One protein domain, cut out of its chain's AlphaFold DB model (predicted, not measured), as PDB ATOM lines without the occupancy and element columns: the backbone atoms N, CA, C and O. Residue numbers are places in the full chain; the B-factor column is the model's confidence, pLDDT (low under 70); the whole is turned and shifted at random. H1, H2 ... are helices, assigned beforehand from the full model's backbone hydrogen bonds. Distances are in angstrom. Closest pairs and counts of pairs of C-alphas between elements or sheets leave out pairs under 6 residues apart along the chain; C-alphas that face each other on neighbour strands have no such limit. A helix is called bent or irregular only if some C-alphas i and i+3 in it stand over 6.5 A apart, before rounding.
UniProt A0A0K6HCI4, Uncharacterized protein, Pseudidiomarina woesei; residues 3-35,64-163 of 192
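AT A GLANCE: This is residues 3 to 35 and 64 to 163 of the 192 residues of an uncharacterized protein of Pseudidiomarina woesei (UniProt A0A0K6HCI4). Three helices, H4, H5 and H6, run up and down as a small, rather loose bundle with their centres in a triangle, and the kinked helix H3 crosses H6 near its first turns. The long helix H1 runs alongside H5 and H6 with few contacts, and its residues 3 to 13 stick out from the body as a free arm, while little H2 sits at the far end of the model near H3. The printed part has 133 residues with six named helices, H1 to H6 in order along the chain, and no named strand; the class is all helix. The whole is compact, with a radius of gyration of the C-alphas of 16.3 A, yet elongated in outline, spanning 58 by 30 by 29 A with the arm.

IN THESE COORDINATES: H1, residues 3 to 35, begins with C-alpha 3 at (73.399, 162.788, 149.069) and is 49.1 A long. H2 is residues 65 to 68, 5.3 A. H3, residues 86 to 103, is 23.1 A long and begins with C-alpha 86 at (74.556, 164.018, 189.638); it is irregular, with C-alphas 94 and 97 7.6 A apart, and has a kink of 61 degrees near residue 97. H4 is residues 112 to 125, 19.9 A, and H5 is residues 129 to 139, 15.1 A. H6, residues 145 to 162, is 25.7 A long and ends with C-alpha 162 at (76.756, 149.898, 168.447).

HOW THE PARTS SIT: H4, H5 and H6 form an up-and-down bundle, each helix running against the one before it. H5 and H6 form a helical hairpin and touch at a shallow tilt of 14 degrees, opposite ways; their closest C-alphas, of Phe 129 and Phe 159, are 6.2 A apart. H4 and H5, also a hairpin, only just touch, with 3 pairs of C-alphas within 8 A, and H4 does so with residue 124 alone; the closest C-alphas are those of Ile 124 and Met 132, 5.9 A. H3 and H6 touch about perpendicular, at 81 degrees, H6 with residues 146 to 150 alone; the closest C-alphas are those of Glu 88 and Val 149, 6.2 A. H3 touches H4 with residues 102 to 103 alone, at 90 degrees, the closest C-alphas being those of Ala 103 and Leu 118, 5.6 A. H1 is close to H6 but not clearly touching, the closest C-alphas, of Leu 25 and Lys 152, being 6.8 A apart. H2 is close to H3 but not clearly touching, the closest C-alphas, of His 67 and Trp 98, being 7.0 A apart. H1 and H3 are apart. Every O i to N i+4 pair is within hydrogen-bond range in H4, H5 and H6; 27 of 29 are in H1 and 12 of 14 in H3, and H2 is too short for such a pair.

THE WHOLE: The C-alphas of Ser 3 and Ser 64 are the two farthest apart, 59.0 A. Residues 36 to 63 are not printed, and C-alphas 35 and 64 are 31.8 A apart across this cut. The link from H2 to H3 is long, 17 residues. Mean pLDDT of the printed part is 80.1; residues 3 to 10, 14 and 26 to 35 are under 70.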
ATOM      1  N   SER A   3      72.581 163.286 147.950       59.00
ATOM      2  CA  SER A   3      73.399 162.788 149.069       59.00
ATOM      3  C   SER A   3      73.273 163.603 150.375       59.00
ATOM      4  O   SER A   3      73.262 163.028 151.460       59.00
ATOM      5  N   ARG A   4      73.075 164.930 150.313       57.09
ATOM      6  CA  ARG A   4      73.055 165.786 151.525       57.09
ATOM      7  C   ARG A   4      71.751 165.723 152.331       57.09
ATOM      8  O   ARG A   4      71.792 165.758 153.555       57.09
ATOM      9  N   ARG A   5      70.594 165.591 151.668       57.16
ATOM     10  CA  ARG A   5      69.287 165.475 152.354       57.16
ATOM     11  C   ARG A   5      69.124 164.123 153.054       57.16
ATOM     12  O   ARG A   5      68.601 164.069 154.158       57.16
ATOM     13  N   SER A   6      69.648 163.054 152.450       64.38
ATOM     14  CA  SER A   6      69.713 161.727 153.071       64.38
ATOM     15  C   SER A   6      70.562 161.724 154.349       64.38
ATOM     16  O   SER A   6      70.165 161.100 155.330       64.38
ATOM     17  N   ALA A   7      71.694 162.435 154.356       65.25
ATOM     18  CA  ALA A   7      72.557 162.540 155.531       65.25
ATOM     19  C   ALA A   7      71.882 163.301 156.686       65.25
ATOM     20  O   ALA A   7      71.923 162.836 157.820       65.25
ATOM     21  N   LEU A   8      71.193 164.411 156.393       67.25
ATOM     22  CA  LEU A   8      70.460 165.191 157.400       67.25
ATOM     23  C   LEU A   8      69.303 164.411 158.035       67.25
ATOM     24  O   LEU A   8      69.111 164.484 159.243       67.25
ATOM     25  N   ILE A   9      68.551 163.637 157.248       69.50
ATOM     26  CA  ILE A   9      67.455 162.806 157.773       69.50
ATOM     27  C   ILE A   9      68.002 161.686 158.668       69.50
ATOM     28  O   ILE A   9      67.427 161.408 159.717       69.50
ATOM     29  N   ARG A  10      69.129 161.068 158.288       65.88
ATOM     30  CA  ARG A  10      69.804 160.058 159.119       65.88
ATOM     31  C   ARG A  10      70.313 160.655 160.431       65.88
ATOM     32  O   ARG A  10      70.073 160.065 161.475       65.88
ATOM     33  N   ASP A  11      70.946 161.825 160.389       70.44
ATOM     34  CA  ASP A  11      71.421 162.534 161.584       70.44
ATOM     35  C   ASP A  11      70.265 162.911 162.527       70.44
ATOM     36  O   ASP A  11      70.339 162.699 163.738       70.44
ATOM     37  N   LEU A  12      69.145 163.386 161.969       70.38
ATOM     38  CA  LEU A  12      67.951 163.708 162.748       70.38
ATOM     39  C   LEU A  12      67.340 162.458 163.404       70.38
ATOM     40  O   LEU A  12      66.995 162.494 164.582       70.38
ATOM     41  N   LEU A  13      67.243 161.345 162.669       70.25
ATOM     42  CA  LEU A  13      66.742 160.072 163.198       70.25
ATOM     43  C   LEU A  13      67.628 159.528 164.322       70.25
ATOM     44  O   LEU A  13      67.105 159.085 165.341       70.25
ATOM     45  N   VAL A  14      68.951 159.606 164.173       68.25
ATOM     46  CA  VAL A  14      69.903 159.177 165.206       68.25
ATOM     47  C   VAL A  14      69.738 160.010 166.479       68.25
ATOM     48  O   VAL A  14      69.633 159.440 167.561       68.25
ATOM     49  N   LYS A  15      69.607 161.337 166.360       70.62
ATOM     50  CA  LYS A  15      69.356 162.233 167.505       70.62
ATOM     51  C   LYS A  15      68.022 161.958 168.201       70.62
ATOM     52  O   LYS A  15      67.927 162.076 169.420       70.62
ATOM     53  N   VAL A  16      66.983 161.600 167.445       72.75
ATOM     54  CA  VAL A  16      65.684 161.206 168.016       72.75
ATOM     55  C   VAL A  16      65.807 159.880 168.767       72.75
ATOM     56  O   VAL A  16      65.318 159.781 169.890       72.75
ATOM     57  N   ILE A  17      66.491 158.887 168.192       74.19
ATOM     58  CA  ILE A  17      66.731 157.591 168.841       74.19
ATOM     59  C   ILE A  17      67.554 157.770 170.118       74.19
ATOM     60  O   ILE A  17      67.193 157.204 171.146       74.19
ATOM     61  N   GLU A  18      68.602 158.594 170.088       72.44
ATOM     62  CA  GLU A  18      69.409 158.914 171.268       72.44
ATOM     63  C   GLU A  18      68.545 159.507 172.388       72.44
ATOM     64  O   GLU A  18      68.525 158.977 173.496       72.44
ATOM     65  N   ARG A  19      67.739 160.533 172.084       72.81
ATOM     66  CA  ARG A  19      66.841 161.138 173.080       72.81
ATOM     67  C   ARG A  19      65.814 160.156 173.632       72.81
ATOM     68  O   ARG A  19      65.469 160.250 174.807       72.81
ATOM     69  N   LEU A  20      65.312 159.233 172.813       75.00
ATOM     70  CA  LEU A  20      64.384 158.194 173.264       75.00
ATOM     71  C   LEU A  20      65.071 157.183 174.185       75.00
ATOM     72  O   LEU A  20      64.490 156.805 175.198       75.00
ATOM     73  N   VAL A  21      66.304 156.774 173.881       76.19
ATOM     74  CA  VAL A  21      67.100 155.906 174.760       76.19
ATOM     75  C   VAL A  21      67.385 156.603 176.089       76.19
ATOM     76  O   VAL A  21      67.220 155.995 177.146       76.19
ATOM     77  N   ASP A  22      67.718 157.890 176.051       76.38
ATOM     78  CA  ASP A  22      67.996 158.690 177.246       76.38
ATOM     79  C   ASP A  22      66.756 158.886 178.101       76.38
ATOM     80  O   ASP A  22      66.818 158.748 179.322       76.38
ATOM     81  N   LEU A  23      65.607 159.112 177.465       75.06
ATOM     82  CA  LEU A  23      64.313 159.092 178.131       75.06
ATOM     83  C   LEU A  23      64.055 157.730 178.776       75.06
ATOM     84  O   LEU A  23      63.735 157.686 179.956       75.06
ATOM     85  N   LEU A  24      64.239 156.619 178.063       75.19
ATOM     86  CA  LEU A  24      63.969 155.279 178.597       75.19
ATOM     87  C   LEU A  24      64.880 154.916 179.780       75.19
ATOM     88  O   LEU A  24      64.413 154.337 180.763       75.19
ATOM     89  N   LEU A  25      66.163 155.277 179.720       72.94
ATOM     90  CA  LEU A  25      67.119 155.044 180.806       72.94
ATOM     91  C   LEU A  25      66.939 156.039 181.967       72.94
ATOM     92  O   LEU A  25      67.136 155.677 183.130       72.94
ATOM     93  N   GLY A  26      66.553 157.283 181.671       64.94
ATOM     94  CA  GLY A  26      66.361 158.366 182.635       64.94
ATOM     95  C   GLY A  26      65.048 158.277 183.415       64.94
ATOM     96  O   GLY A  26      65.057 158.411 184.639       64.94
ATOM     97  N   PHE A  27      63.925 157.978 182.752       59.44
ATOM     98  CA  PHE A  27      62.601 157.916 183.387       59.44
ATOM     99  C   PHE A  27      62.539 156.839 184.472       59.44
ATOM    100  O   PHE A  27      61.913 157.027 185.513       59.44
ATOM    101  N   LYS A  28      63.244 155.719 184.268       60.19
ATOM    102  CA  LYS A  28      63.276 154.636 185.254       60.19
ATOM    103  C   LYS A  28      64.159 154.949 186.466       60.19
ATOM    104  O   LYS A  28      63.809 154.570 187.578       60.19
ATOM    105  N   SER A  29      65.237 155.714 186.277       56.91
ATOM    106  CA  SER A  29      66.073 156.205 187.384       56.91
ATOM    107  C   SER A  29      65.288 157.143 188.319       56.91
ATOM    108  O   SER A  29      65.326 156.985 189.540       56.91
ATOM    109  N   LEU A  30      64.451 158.024 187.755       55.88
ATOM    110  CA  LEU A  30      63.519 158.873 188.515       55.88
ATOM    111  C   LEU A  30      62.474 158.067 189.310       55.88
ATOM    112  O   LEU A  30      62.133 158.431 190.436       55.88
ATOM    113  N   LEU A  31      61.977 156.955 188.758       54.69
ATOM    114  CA  LEU A  31      61.035 156.072 189.459       54.69
ATOM    115  C   LEU A  31      61.697 155.306 190.616       54.69
ATOM    116  O   LEU A  31      61.081 155.157 191.672       54.69
ATOM    117  N   LEU A  32      62.957 154.885 190.459       55.19
ATOM    118  CA  LEU A  32      63.726 154.213 191.514       55.19
ATOM    119  C   LEU A  32      64.014 155.144 192.701       55.19
ATOM    120  O   LEU A  32      63.875 154.731 193.853       55.19
ATOM    121  N   GLN A  33      64.322 156.421 192.445       53.41
ATOM    122  CA  GLN A  33      64.502 157.415 193.511       53.41
ATOM    123  C   GLN A  33      63.216 157.654 194.319       53.41
ATOM    124  O   GLN A  33      63.282 157.830 195.534       53.41
ATOM    125  N   LYS A  34      62.039 157.601 193.681       52.97
ATOM    126  CA  LYS A  34      60.747 157.834 194.350       52.97
ATOM    127  C   LYS A  34      60.273 156.648 195.207       52.97
ATOM    128  O   LYS A  34      59.524 156.853 196.156       52.97
ATOM    129  N   LYS A  35      60.698 155.417 194.893       47.59
ATOM    130  CA  LYS A  35      60.285 154.176 195.583       47.59
ATOM    131  C   LYS A  35      61.078 153.910 196.872       47.59
ATOM    132  O   LYS A  35      60.519 153.405 197.843       47.59
ATOM    133  N   SER A  64      88.148 144.163 202.394       81.00
ATOM    134  CA  SER A  64      89.550 143.759 202.497       81.00
ATOM    135  C   SER A  64      90.492 144.834 201.949       81.00
ATOM    136  O   SER A  64      90.109 145.805 201.284       81.00
ATOM    137  N   LYS A  65      91.785 144.665 202.232       84.12
ATOM    138  CA  LYS A  65      92.836 145.524 201.677       84.12
ATOM    139  C   LYS A  65      92.790 145.568 200.139       84.12
ATOM    140  O   LYS A  65      93.059 146.624 199.577       84.12
ATOM    141  N   ALA A  66      92.404 144.470 199.482       84.38
ATOM    142  CA  ALA A  66      92.301 144.399 198.027       84.38
ATOM    143  C   ALA A  66      91.148 145.260 197.489       84.38
ATOM    144  O   ALA A  66      91.354 146.039 196.564       84.38
ATOM    145  N   HIS A  67      89.967 145.203 198.110       87.19
ATOM    146  CA  HIS A  67      88.798 145.988 197.689       87.19
ATOM    147  C   HIS A  67      88.996 147.486 197.929       87.19
ATOM    148  O   HIS A  67      88.720 148.310 197.054       87.19
ATOM    149  N   ARG A  68      89.560 147.850 199.088       86.62
ATOM    150  CA  ARG A  68      89.866 149.248 199.433       86.62
ATOM    151  C   ARG A  68      90.824 149.914 198.455       86.62
ATOM    152  O   ARG A  68      90.771 151.127 198.307       86.62
ATOM    153  N   ALA A  69      91.659 149.137 197.770       86.81
ATOM    154  CA  ALA A  69      92.575 149.667 196.774       86.81
ATOM    155  C   ALA A  69      91.869 150.213 195.522       86.81
ATOM    156  O   ALA A  69      92.543 150.860 194.729       86.81
ATOM    157  N   TYR A  70      90.573 149.966 195.312       81.75
ATOM    158  CA  TYR A  70      89.835 150.437 194.130       81.75
ATOM    159  C   TYR A  70      88.724 151.442 194.453       81.75
ATOM    160  O   TYR A  70      88.307 152.196 193.580       81.75
ATOM    161  N   VAL A  71      88.252 151.489 195.698       85.25
ATOM    162  CA  VAL A  71      87.219 152.449 196.110       85.25
ATOM    163  C   VAL A  71      87.801 153.865 196.152       85.25
ATOM    164  O   VAL A  71      88.871 154.084 196.712       85.25
ATOM    165  N   GLY A  72      87.083 154.830 195.575       77.56
ATOM    166  CA  GLY A  72      87.481 156.239 195.523       77.56
ATOM    167  C   GLY A  72      88.609 156.539 194.535       77.56
ATOM    168  O   GLY A  72      89.056 157.681 194.460       77.56
ATOM    169  N   LYS A  73      89.078 155.541 193.776       80.00
ATOM    170  CA  LYS A  73      90.013 155.790 192.682       80.00
ATOM    171  C   LYS A  73      89.298 156.485 191.524       80.00
ATOM    172  O   LYS A  73      88.172 156.088 191.217       80.00
ATOM    173  N   PRO A  74      89.964 157.440 190.846       78.25
ATOM    174  CA  PRO A  74      89.430 158.052 189.640       78.25
ATOM    175  C   PRO A  74      88.968 156.988 188.646       78.25
ATOM    176  O   PRO A  74      89.677 156.012 188.385       78.25
ATOM    177  N   TYR A  75      87.772 157.186 188.105       81.75
ATOM    178  CA  TYR A  75      87.189 156.323 187.096       81.75
ATOM    179  C   TYR A  75      86.734 157.182 185.924       81.75
ATOM    180  O   TYR A  75      85.984 158.133 186.110       81.75
ATOM    181  N   ILE A  76      87.216 156.862 184.728       82.88
ATOM    182  CA  ILE A  76      86.859 157.591 183.512       82.88
ATOM    183  C   ILE A  76      85.658 156.885 182.894       82.88
ATOM    184  O   ILE A  76      85.736 155.696 182.573       82.88
ATOM    185  N   LEU A  77      84.550 157.608 182.736       81.06
ATOM    186  CA  LEU A  77      83.375 157.081 182.056       81.06
ATOM    187  C   LEU A  77      83.665 156.923 180.564       81.06
ATOM    188  O   LEU A  77      84.189 157.817 179.907       81.06
ATOM    189  N   GLN A  78      83.326 155.751 180.034       81.56
ATOM    190  CA  GLN A  78      83.551 155.398 178.628       81.56
ATOM    191  C   GLN A  78      82.333 155.704 177.744       81.56
ATOM    192  O   GLN A  78      82.227 155.183 176.636       81.56
ATOM    193  N   CYS A  79      81.396 156.506 178.247       81.06
ATOM    194  CA  CYS A  79      80.192 156.921 177.542       81.06
ATOM    195  C   CYS A  79      79.787 158.338 177.958       81.06
ATOM    196  O   CYS A  79      80.302 158.862 178.947       81.06
ATOM    197  N   SER A  80      78.830 158.928 177.242       81.94
ATOM    198  CA  SER A  80      78.242 160.222 177.593       81.94
ATOM    199  C   SER A  80      77.712 160.237 179.026       81.94
ATOM    200  O   SER A  80      76.986 159.333 179.455       81.94
ATOM    201  N   GLU A  81      78.056 161.294 179.761       82.50
ATOM    202  CA  GLU A  81      77.650 161.469 181.155       82.50
ATOM    203  C   GLU A  81      76.245 162.078 181.308       82.50
ATOM    204  O   GLU A  81      75.674 162.068 182.401       82.50
ATOM    205  N   VAL A  82      75.677 162.594 180.211       81.81
ATOM    206  CA  VAL A  82      74.426 163.377 180.185       81.81
ATOM    207  C   VAL A  82      73.229 162.574 180.693       81.81
ATOM    208  O   VAL A  82      72.298 163.132 181.269       81.81
ATOM    209  N   ILE A  83      73.264 161.254 180.524       80.31
ATOM    210  CA  ILE A  83      72.169 160.366 180.926       80.31
ATOM    211  C   ILE A  83      72.112 160.110 182.430       80.31
ATOM    212  O   ILE A  83      71.122 159.558 182.921       80.31
ATOM    213  N   PHE A  84      73.185 160.425 183.152       85.12
ATOM    214  CA  PHE A  84      73.294 160.147 184.574       85.12
ATOM    215  C   PHE A  84      72.883 161.372 185.379       85.12
ATOM    216  O   PHE A  84      73.263 162.497 185.051       85.12
ATOM    217  N   SER A  85      72.151 161.165 186.469       87.75
ATOM    218  CA  SER A  85      71.961 162.216 187.469       87.75
ATOM    219  C   SER A  85      73.288 162.531 188.171       87.75
ATOM    220  O   SER A  85      74.261 161.780 188.083       87.75
ATOM    221  N   GLU A  86      73.349 163.651 188.890       86.06
ATOM    222  CA  GLU A  86      74.556 164.018 189.638       86.06
ATOM    223  C   GLU A  86      74.953 162.948 190.668       86.06
ATOM    224  O   GLU A  86      76.135 162.629 190.806       86.06
ATOM    225  N   ASP A  87      73.975 162.332 191.332       86.19
ATOM    226  CA  ASP A  87      74.202 161.265 192.311       86.19
ATOM    227  C   ASP A  87      74.698 159.972 191.665       86.19
ATOM    228  O   ASP A  87      75.576 159.289 192.203       86.19
ATOM    229  N   GLU A  88      74.167 159.642 190.487       88.12
ATOM    230  CA  GLU A  88      74.630 158.502 189.701       88.12
ATOM    231  C   GLU A  88      76.081 158.719 189.256       88.12
ATOM    232  O   GLU A  88      76.914 157.827 189.429       88.12
ATOM    233  N   ARG A  89      76.424 159.928 188.782       87.94
ATOM    234  CA  ARG A  89      77.808 160.288 188.440       87.94
ATOM    235  C   ARG A  89      78.726 160.195 189.651       87.94
ATOM    236  O   ARG A  89      79.767 159.554 189.562       87.94
ATOM    237  N   LYS A  90      78.344 160.752 190.805       87.69
ATOM    238  CA  LYS A  90      79.126 160.637 192.052       87.69
ATOM    239  C   LYS A  90      79.348 159.179 192.449       87.69
ATOM    240  O   LYS A  90      80.457 158.809 192.838       87.69
ATOM    241  N   SER A  91      78.326 158.338 192.303       88.00
ATOM    242  CA  SER A  91      78.420 156.902 192.577       88.00
ATOM    243  C   SER A  91      79.400 156.210 191.629       88.00
ATOM    244  O   SER A  91      80.272 155.470 192.088       88.00
ATOM    245  N   LEU A  92      79.325 156.495 190.328       86.62
ATOM    246  CA  LEU A  92      80.248 155.955 189.327       86.62
ATOM    247  C   LEU A  92      81.683 156.459 189.519       86.62
ATOM    248  O   LEU A  92      82.620 155.681 189.389       86.62
ATOM    249  N   MET A  93      81.878 157.718 189.900       85.31
ATOM    250  CA  MET A  93      83.209 158.257 190.196       85.31
ATOM    251  C   MET A  93      83.812 157.631 191.454       85.31
ATOM    252  O   MET A  93      85.009 157.364 191.509       85.31
ATOM    253  N   ARG A  94      82.987 157.350 192.471       86.56
ATOM    254  CA  ARG A  94      83.441 156.755 193.735       86.56
ATOM    255  C   ARG A  94      83.679 155.250 193.634       86.56
ATOM    256  O   ARG A  94      84.608 154.740 194.259       86.56
ATOM    257  N   TYR A  95      82.839 154.530 192.898       87.69
ATOM    258  CA  TYR A  95      82.824 153.065 192.889       87.69
ATOM    259  C   TYR A  95      83.113 152.446 191.525       87.69
ATOM    260  O   TYR A  95      83.310 151.239 191.467       87.69
ATOM    261  N   GLY A  96      83.192 153.211 190.438       86.75
ATOM    262  CA  GLY A  96      83.357 152.673 189.085       86.75
ATOM    263  C   GLY A  96      84.631 151.850 188.915       86.75
ATOM    264  O   GLY A  96      84.584 150.758 188.357       86.75
ATOM    265  N   SER A  97      85.751 152.294 189.498       84.81
ATOM    266  CA  SER A  97      87.004 151.520 189.501       84.81
ATOM    267  C   SER A  97      86.849 150.188 190.247       84.81
ATOM    268  O   SER A  97      87.340 149.153 189.796       84.81
ATOM    269  N   TRP A  98      86.108 150.193 191.358       89.31
ATOM    270  CA  TRP A  98      85.818 149.000 192.154       89.31
ATOM    271  C   TRP A  98      84.857 148.040 191.441       89.31
ATOM    272  O   TRP A  98      85.154 146.852 191.345       89.31
ATOM    273  N   LEU A  99      83.760 148.548 190.877       89.00
ATOM    274  CA  LEU A  99      82.783 147.775 190.104       89.00
ATOM    275  C   LEU A  99      83.417 147.163 188.854       89.00
ATOM    276  O   LEU A  99      83.201 145.990 188.573       89.00
ATOM    277  N   SER A 100      84.250 147.928 188.147       87.31
ATOM    278  CA  SER A 100      85.017 147.447 186.999       87.31
ATOM    279  C   SER A 100      85.991 146.339 187.399       87.31
ATOM    280  O   SER A 100      86.041 145.290 186.752       87.31
ATOM    281  N   ALA A 101      86.740 146.529 188.491       85.81
ATOM    282  CA  ALA A 101      87.664 145.519 188.996       85.81
ATOM    283  C   ALA A 101      86.933 144.237 189.413       85.81
ATOM    284  O   ALA A 101      87.407 143.144 189.099       85.81
ATOM    285  N   LEU A 102      85.780 144.369 190.073       85.12
ATOM    286  CA  LEU A 102      84.955 143.242 190.485       85.12
ATOM    287  C   LEU A 102      84.380 142.516 189.266       85.12
ATOM    288  O   LEU A 102      84.672 141.343 189.094       85.12
ATOM    289  N   ALA A 103      83.674 143.217 188.371       87.00
ATOM    290  CA  ALA A 103      83.061 142.664 187.151       87.00
ATOM    291  C   ALA A 103      84.066 141.950 186.239       87.00
ATOM    292  O   ALA A 103      83.703 141.080 185.448       87.00
ATOM    293  N   SER A 104      85.335 142.322 186.359       79.56
ATOM    294  CA  SER A 104      86.421 141.737 185.597       79.56
ATOM    295  C   SER A 104      87.298 140.801 186.432       79.56
ATOM    296  O   SER A 104      88.435 140.550 186.072       79.56
ATOM    297  N   ASN A 105      86.835 140.294 187.572       85.31
ATOM    298  CA  ASN A 105      87.564 139.329 188.404       85.31
ATOM    299  C   ASN A 105      88.990 139.764 188.836       85.31
ATOM    300  O   ASN A 105      89.790 138.924 189.246       85.31
ATOM    301  N   LYS A 106      89.339 141.062 188.778       84.69
ATOM    302  CA  LYS A 106      90.616 141.605 189.305       84.69
ATOM    303  C   LYS A 106      90.653 141.563 190.828       84.69
ATOM    304  O   LYS A 106      91.726 141.517 191.427       84.69
ATOM    305  N   ILE A 107      89.479 141.610 191.442       86.12
ATOM    306  CA  ILE A 107      89.249 141.366 192.860       86.12
ATOM    307  C   ILE A 107      88.178 140.281 192.976       86.12
ATOM    308  O   ILE A 107      87.285 140.203 192.132       86.12
ATOM    309  N   LYS A 108      88.306 139.410 193.980       87.94
ATOM    310  CA  LYS A 108      87.351 138.321 194.218       87.94
ATOM    311  C   LYS A 108      86.142 138.850 194.988       87.94
ATOM    312  O   LYS A 108      86.339 139.700 195.844       87.94
ATOM    313  N   PRO A 109      84.927 138.347 194.745       87.50
ATOM    314  CA  PRO A 109      83.792 138.702 195.582       87.50
ATOM    315  C   PRO A 109      84.031 138.239 197.031       87.50
ATOM    316  O   PRO A 109      84.595 137.176 197.275       87.50
ATOM    317  N   GLU A 110      83.609 139.058 197.989       87.31
ATOM    318  CA  GLU A 110      83.721 138.817 199.436       87.31
ATOM    319  C   GLU A 110      82.359 138.583 200.092       87.31
ATOM    320  O   GLU A 110      82.279 138.248 201.271       87.31
ATOM    321  N   THR A 111      81.276 138.814 199.350       85.19
ATOM    322  CA  THR A 111      79.903 138.714 199.844       85.19
ATOM    323  C   THR A 111      79.002 138.074 198.781       85.19
ATOM    324  O   THR A 111      79.254 138.296 197.595       85.19
ATOM    325  N   PRO A 112      77.913 137.374 199.167       85.00
ATOM    326  CA  PRO A 112      76.958 136.775 198.215       85.00
ATOM    327  C   PRO A 112      76.418 137.799 197.215       85.00
ATOM    328  O   PRO A 112      76.314 137.588 196.017       85.00
ATOM    329  N   ALA A 113      76.208 139.006 197.708       82.88
ATOM    330  CA  ALA A 113      75.928 140.178 196.920       82.88
ATOM    331  C   ALA A 113      76.922 140.489 195.786       82.88
ATOM    332  O   ALA A 113      76.553 140.896 194.686       82.88
ATOM    333  N   GLN A 114      78.215 140.404 196.057       87.12
ATOM    334  CA  GLN A 114      79.217 140.647 195.028       87.12
ATOM    335  C   GLN A 114      79.222 139.503 194.009       87.12
ATOM    336  O   GLN A 114      79.474 139.750 192.834       87.12
ATOM    337  N   GLU A 115      78.878 138.286 194.432       87.31
ATOM    338  CA  GLU A 115      78.692 137.132 193.547       87.31
ATOM    339  C   GLU A 115      77.468 137.311 192.639       87.31
ATOM    340  O   GLU A 115      77.591 137.181 191.425       87.31
ATOM    341  N   GLU A 116      76.321 137.727 193.180       87.31
ATOM    342  CA  GLU A 116      75.128 138.080 192.394       87.31
ATOM    343  C   GLU A 116      75.423 139.189 191.378       87.31
ATOM    344  O   GLU A 116      74.974 139.141 190.234       87.31
ATOM    345  N   PHE A 117      76.203 140.200 191.776       88.31
ATOM    346  CA  PHE A 117      76.633 141.258 190.865       88.31
ATOM    347  C   PHE A 117      77.467 140.702 189.706       88.31
ATOM    348  O   PHE A 117      77.278 141.108 188.557       88.31
ATOM    349  N   LEU A 118      78.387 139.779 189.996       87.19
ATOM    350  CA  LEU A 118      79.196 139.116 188.979       87.19
ATOM    351  C   LEU A 118      78.339 138.280 188.038       87.19
ATOM    352  O   LEU A 118      78.525 138.366 186.825       87.19
ATOM    353  N   GLN A 119      77.388 137.524 188.582       87.94
ATOM    354  CA  GLN A 119      76.449 136.736 187.797       87.94
ATOM    355  C   GLN A 119      75.630 137.634 186.864       87.94
ATOM    356  O   GLN A 119      75.622 137.401 185.657       87.94
ATOM    357  N   MET A 120      75.051 138.723 187.380       88.31
ATOM    358  CA  MET A 120      74.369 139.729 186.561       88.31
ATOM    359  C   MET A 120      75.287 140.249 185.446       88.31
ATOM    360  O   MET A 120      74.875 140.316 184.291       88.31
ATOM    361  N   CYS A 121      76.540 140.603 185.759       87.19
ATOM    362  CA  CYS A 121      77.495 141.089 184.758       87.19
ATOM    363  C   CYS A 121      77.795 140.047 183.668       87.19
ATOM    364  O   CYS A 121      77.992 140.415 182.509       87.19
ATOM    365  N   GLN A 122      77.835 138.760 184.017       85.06
ATOM    366  CA  GLN A 122      78.028 137.667 183.065       85.06
ATOM    367  C   GLN A 122      76.789 137.455 182.187       85.06
ATOM    368  O   GLN A 122      76.930 137.358 180.969       85.06
ATOM    369  N   GLU A 123      75.593 137.457 182.780       86.25
ATOM    370  CA  GLU A 123      74.314 137.308 182.075       86.25
ATOM    371  C   GLU A 123      74.137 138.392 181.008       86.25
ATOM    372  O   GLU A 123      73.871 138.096 179.844       86.25
ATOM    373  N   ILE A 124      74.354 139.659 181.373       85.75
ATOM    374  CA  ILE A 124      74.135 140.788 180.459       85.75
ATOM    375  C   ILE A 124      75.213 140.909 179.375       85.75
ATOM    376  O   ILE A 124      74.959 141.519 178.335       85.75
ATOM    377  N   ARG A 125      76.410 140.337 179.579       80.44
ATOM    378  CA  ARG A 125      77.531 140.432 178.626       80.44
ATOM    379  C   ARG A 125      77.181 139.822 177.269       80.44
ATOM    380  O   ARG A 125      77.580 140.366 176.240       80.44
ATOM    381  N   GLY A 126      76.433 138.718 177.271       78.75
ATOM    382  CA  GLY A 126      76.007 138.022 176.055       78.75
ATOM    383  C   GLY A 126      74.799 138.648 175.354       78.75
ATOM    384  O   GLY A 126      74.466 138.250 174.241       78.75
ATOM    385  N   LEU A 127      74.132 139.624 175.973       84.06
ATOM    386  CA  LEU A 127      72.893 140.190 175.443       84.06
ATOM    387  C   LEU A 127      73.162 141.267 174.386       84.06
ATOM    388  O   LEU A 127      74.140 142.015 174.456       84.06
ATOM    389  N   SER A 128      72.252 141.397 173.418       86.69
ATOM    390  CA  SER A 128      72.163 142.575 172.545       86.69
ATOM    391  C   SER A 128      71.804 143.827 173.359       86.69
ATOM    392  O   SER A 128      71.367 143.722 174.504       86.69
ATOM    393  N   PHE A 129      71.934 145.028 172.778       83.75
ATOM    394  CA  PHE A 129      71.465 146.247 173.451       83.75
ATOM    395  C   PHE A 129      69.980 146.149 173.844       83.75
ATOM    396  O   PHE A 129      69.623 146.464 174.976       83.75
ATOM    397  N   SER A 130      69.131 145.629 172.950       84.38
ATOM    398  CA  SER A 130      67.714 145.387 173.248       84.38
ATOM    399  C   SER A 130      67.514 144.399 174.400       84.38
ATOM    400  O   SER A 130      66.678 144.642 175.268       84.38
ATOM    401  N   GLY A 131      68.312 143.329 174.460       88.12
ATOM    402  CA  GLY A 131      68.285 142.367 175.562       88.12
ATOM    403  C   GLY A 131      68.725 142.981 176.893       88.12
ATOM    404  O   GLY A 131      68.067 142.773 177.907       88.12
ATOM    405  N   MET A 132      69.782 143.800 176.892       87.38
ATOM    406  CA  MET A 132      70.224 144.528 178.087       87.38
ATOM    407  C   MET A 132      69.180 145.542 178.563       87.38
ATOM    408  O   MET A 132      68.948 145.664 179.765       87.38
ATOM    409  N   LEU A 133      68.520 146.243 177.638       85.94
ATOM    410  CA  LEU A 133      67.463 147.192 177.975       85.94
ATOM    411  C   LEU A 133      66.254 146.480 178.589       85.94
ATOM    412  O   LEU A 133      65.746 146.935 179.610       85.94
ATOM    413  N   ALA A 134      65.838 145.345 178.023       86.56
ATOM    414  CA  ALA A 134      64.779 144.517 178.592       86.56
ATOM    415  C   ALA A 134      65.165 143.980 179.980       86.56
ATOM    416  O   ALA A 134      64.363 144.039 180.909       86.56
ATOM    417  N   TYR A 135      66.414 143.529 180.157       87.56
ATOM    418  CA  TYR A 135      66.930 143.105 181.460       87.56
ATOM    419  C   TYR A 135      66.839 144.242 182.484       87.56
ATOM    420  O   TYR A 135      66.255 144.068 183.550       87.56
ATOM    421  N   TYR A 136      67.327 145.437 182.141       83.69
ATOM    422  CA  TYR A 136      67.227 146.627 182.990       83.69
ATOM    423  C   TYR A 136      65.767 146.982 183.314       83.69
ATOM    424  O   TYR A 136      65.415 147.229 184.467       83.69
ATOM    425  N   GLN A 137      64.877 146.943 182.324       81.50
ATOM    426  CA  GLN A 137      63.456 147.226 182.516       81.50
ATOM    427  C   GLN A 137      62.729 146.184 183.371       81.50
ATOM    428  O   GLN A 137      61.772 146.548 184.044       81.50
ATOM    429  N   ASN A 138      63.183 144.938 183.418       83.50
ATOM    430  CA  ASN A 138      62.541 143.912 184.239       83.50
ATOM    431  C   ASN A 138      63.156 143.817 185.637       83.50
ATOM    432  O   ASN A 138      62.441 143.571 186.600       83.50
ATOM    433  N   LYS A 139      64.469 144.042 185.761       80.56
ATOM    434  CA  LYS A 139      65.225 143.772 186.990       80.56
ATOM    435  C   LYS A 139      65.616 145.000 187.793       80.56
ATOM    436  O   LYS A 139      65.928 144.845 188.964       80.56
ATOM    437  N   SER A 140      65.579 146.218 187.241       73.19
ATOM    438  CA  SER A 140      66.112 147.389 187.966       73.19
ATOM    439  C   SER A 140      65.445 147.657 189.317       73.19
ATOM    440  O   SER A 140      66.077 148.247 190.178       73.19
ATOM    441  N   ASP A 141      64.189 147.250 189.492       73.31
ATOM    442  CA  ASP A 141      63.431 147.423 190.735       73.31
ATOM    443  C   ASP A 141      63.858 146.446 191.842       73.31
ATOM    444  O   ASP A 141      63.577 146.694 193.011       73.31
ATOM    445  N   GLU A 142      64.513 145.346 191.467       78.75
ATOM    446  CA  GLU A 142      65.070 144.330 192.369       78.75
ATOM    447  C   GLU A 142      66.555 144.595 192.671       78.75
ATOM    448  O   GLU A 142      67.130 143.992 193.575       78.75
ATOM    449  N   LEU A 143      67.197 145.483 191.905       79.62
ATOM    450  CA  LEU A 143      68.606 145.824 192.060       79.62
ATOM    451  C   LEU A 143      68.787 146.940 193.087       79.62
ATOM    452  O   LEU A 143      68.039 147.918 193.114       79.62
ATOM    453  N   ASP A 144      69.855 146.848 193.882       83.38
ATOM    454  CA  ASP A 144      70.308 148.005 194.640       83.38
ATOM    455  C   ASP A 144      70.748 149.137 193.697       83.38
ATOM    456  O   ASP A 144      71.094 148.927 192.527       83.38
ATOM    457  N   VAL A 145      70.746 150.359 194.231       83.50
ATOM    458  CA  VAL A 145      71.028 151.580 193.465       83.50
ATOM    459  C   VAL A 145      72.361 151.480 192.724       83.50
ATOM    460  O   VAL A 145      72.446 151.879 191.565       83.50
ATOM    461  N   LEU A 146      73.400 150.918 193.347       86.62
ATOM    462  CA  LEU A 146      74.725 150.864 192.742       86.62
ATOM    463  C   LEU A 146      74.758 149.894 191.554       86.62
ATOM    464  O   LEU A 146      75.307 150.234 190.503       86.62
ATOM    465  N   ARG A 147      74.128 148.720 191.685       87.94
ATOM    466  CA  ARG A 147      73.967 147.763 190.580       87.94
ATOM    467  C   ARG A 147      73.123 148.332 189.446       87.94
ATOM    468  O   ARG A 147      73.500 148.177 188.287       87.94
ATOM    469  N   ALA A 148      72.023 149.017 189.757       87.88
ATOM    470  CA  ALA A 148      71.163 149.636 188.751       87.88
ATOM    471  C   ALA A 148      71.911 150.720 187.956       87.88
ATOM    472  O   ALA A 148      71.856 150.734 186.725       87.88
ATOM    473  N   VAL A 149      72.675 151.577 188.642       90.38
ATOM    474  CA  VAL A 149      73.509 152.612 188.012       90.38
ATOM    475  C   VAL A 149      74.607 151.996 187.151       90.38
ATOM    476  O   VAL A 149      74.836 152.445 186.028       90.38
ATOM    477  N   TRP A 150      75.255 150.933 187.631       91.12
ATOM    478  CA  TRP A 150      76.249 150.207 186.846       91.12
ATOM    479  C   TRP A 150      75.647 149.561 185.596       91.12
ATOM    480  O   TRP A 150      76.215 149.656 184.511       91.12
ATOM    481  N   LEU A 151      74.471 148.946 185.713       90.38
ATOM    482  CA  LEU A 151      73.773 148.345 184.583       90.38
ATOM    483  C   LEU A 151      73.358 149.404 183.553       90.38
ATOM    484  O   LEU A 151      73.587 149.217 182.360       90.38
ATOM    485  N   LYS A 152      72.832 150.549 184.007       88.88
ATOM    486  CA  LYS A 152      72.548 151.715 183.156       88.88
ATOM    487  C   LYS A 152      73.806 152.181 182.418       88.88
ATOM    488  O   LYS A 152      73.746 152.430 181.214       88.88
ATOM    489  N   TYR A 153      74.945 152.228 183.111       90.69
ATOM    490  CA  TYR A 153      76.243 152.515 182.505       90.69
ATOM    491  C   TYR A 153      76.609 151.510 181.412       90.69
ATOM    492  O   TYR A 153      76.865 151.912 180.278       90.69
ATOM    493  N   LEU A 154      76.543 150.209 181.690       90.00
ATOM    494  CA  LEU A 154      76.853 149.180 180.695       90.00
ATOM    495  C   LEU A 154      75.914 149.226 179.478       90.00
ATOM    496  O   LEU A 154      76.377 149.058 178.348       90.00
ATOM    497  N   CYS A 155      74.622 149.505 179.680       88.31
ATOM    498  CA  CYS A 155      73.659 149.706 178.595       88.31
ATOM    499  C   CYS A 155      74.072 150.866 177.682       88.31
ATOM    500  O   CYS A 155      74.073 150.711 176.460       88.31
ATOM    501  N   ARG A 156      74.453 152.013 178.257       88.12
ATOM    502  CA  ARG A 156      74.864 153.192 177.482       88.12
ATOM    503  C   ARG A 156      76.179 152.963 176.748       88.12
ATOM    504  O   ARG A 156      76.270 153.276 175.566       88.12
ATOM    505  N   VAL A 157      77.157 152.341 177.404       86.25
ATOM    506  CA  VAL A 157      78.422 151.935 176.774       86.25
ATOM    507  C   VAL A 157      78.157 151.024 175.570       86.25
ATOM    508  O   VAL A 157      78.745 151.219 174.504       86.25
ATOM    509  N   LYS A 158      77.252 150.043 175.699       85.75
ATOM    510  CA  LYS A 158      76.879 149.166 174.582       85.75
ATOM    511  C   LYS A 158      76.193 149.934 173.453       85.75
ATOM    512  O   LYS A 158      76.578 149.764 172.301       85.75
ATOM    513  N   PHE A 159      75.230 150.791 173.785       85.06
ATOM    514  CA  PHE A 159      74.524 151.622 172.813       85.06
ATOM    515  C   PHE A 159      75.481 152.486 171.988       85.06
ATOM    516  O   PHE A 159      75.420 152.461 170.762       85.06
ATOM    517  N   GLU A 160      76.398 153.206 172.635       83.38
ATOM    518  CA  GLU A 160      77.356 154.071 171.937       83.38
ATOM    519  C   GLU A 160      78.373 153.280 171.107       83.38
ATOM    520  O   GLU A 160      78.807 153.748 170.053       83.38
ATOM    521  N   ARG A 161      78.734 152.059 171.530       80.25
ATOM    522  CA  ARG A 161      79.566 151.161 170.715       80.25
ATOM    523  C   ARG A 161      78.843 150.737 169.440       80.25
ATOM    524  O   ARG A 161      79.444 150.756 168.369       80.25
ATOM    525  N   ASP A 162      77.578 150.354 169.568       81.62
ATOM    526  CA  ASP A 162      76.756 149.898 168.447       81.62
ATOM    527  C   ASP A 162      76.356 151.080 167.526       81.62
ATOM    528  O   ASP A 162      75.959 150.866 166.382       81.62
ATOM    529  N   ASN A 163      76.534 152.331 167.983       80.56
ATOM    530  CA  ASN A 163      76.222 153.569 167.258       80.56
ATOM    531  C   ASN A 163      77.424 154.545 167.220       80.56
ATOM    532  O   ASN A 163      77.344 155.658 167.746       80.56
TER     533      ASN A 163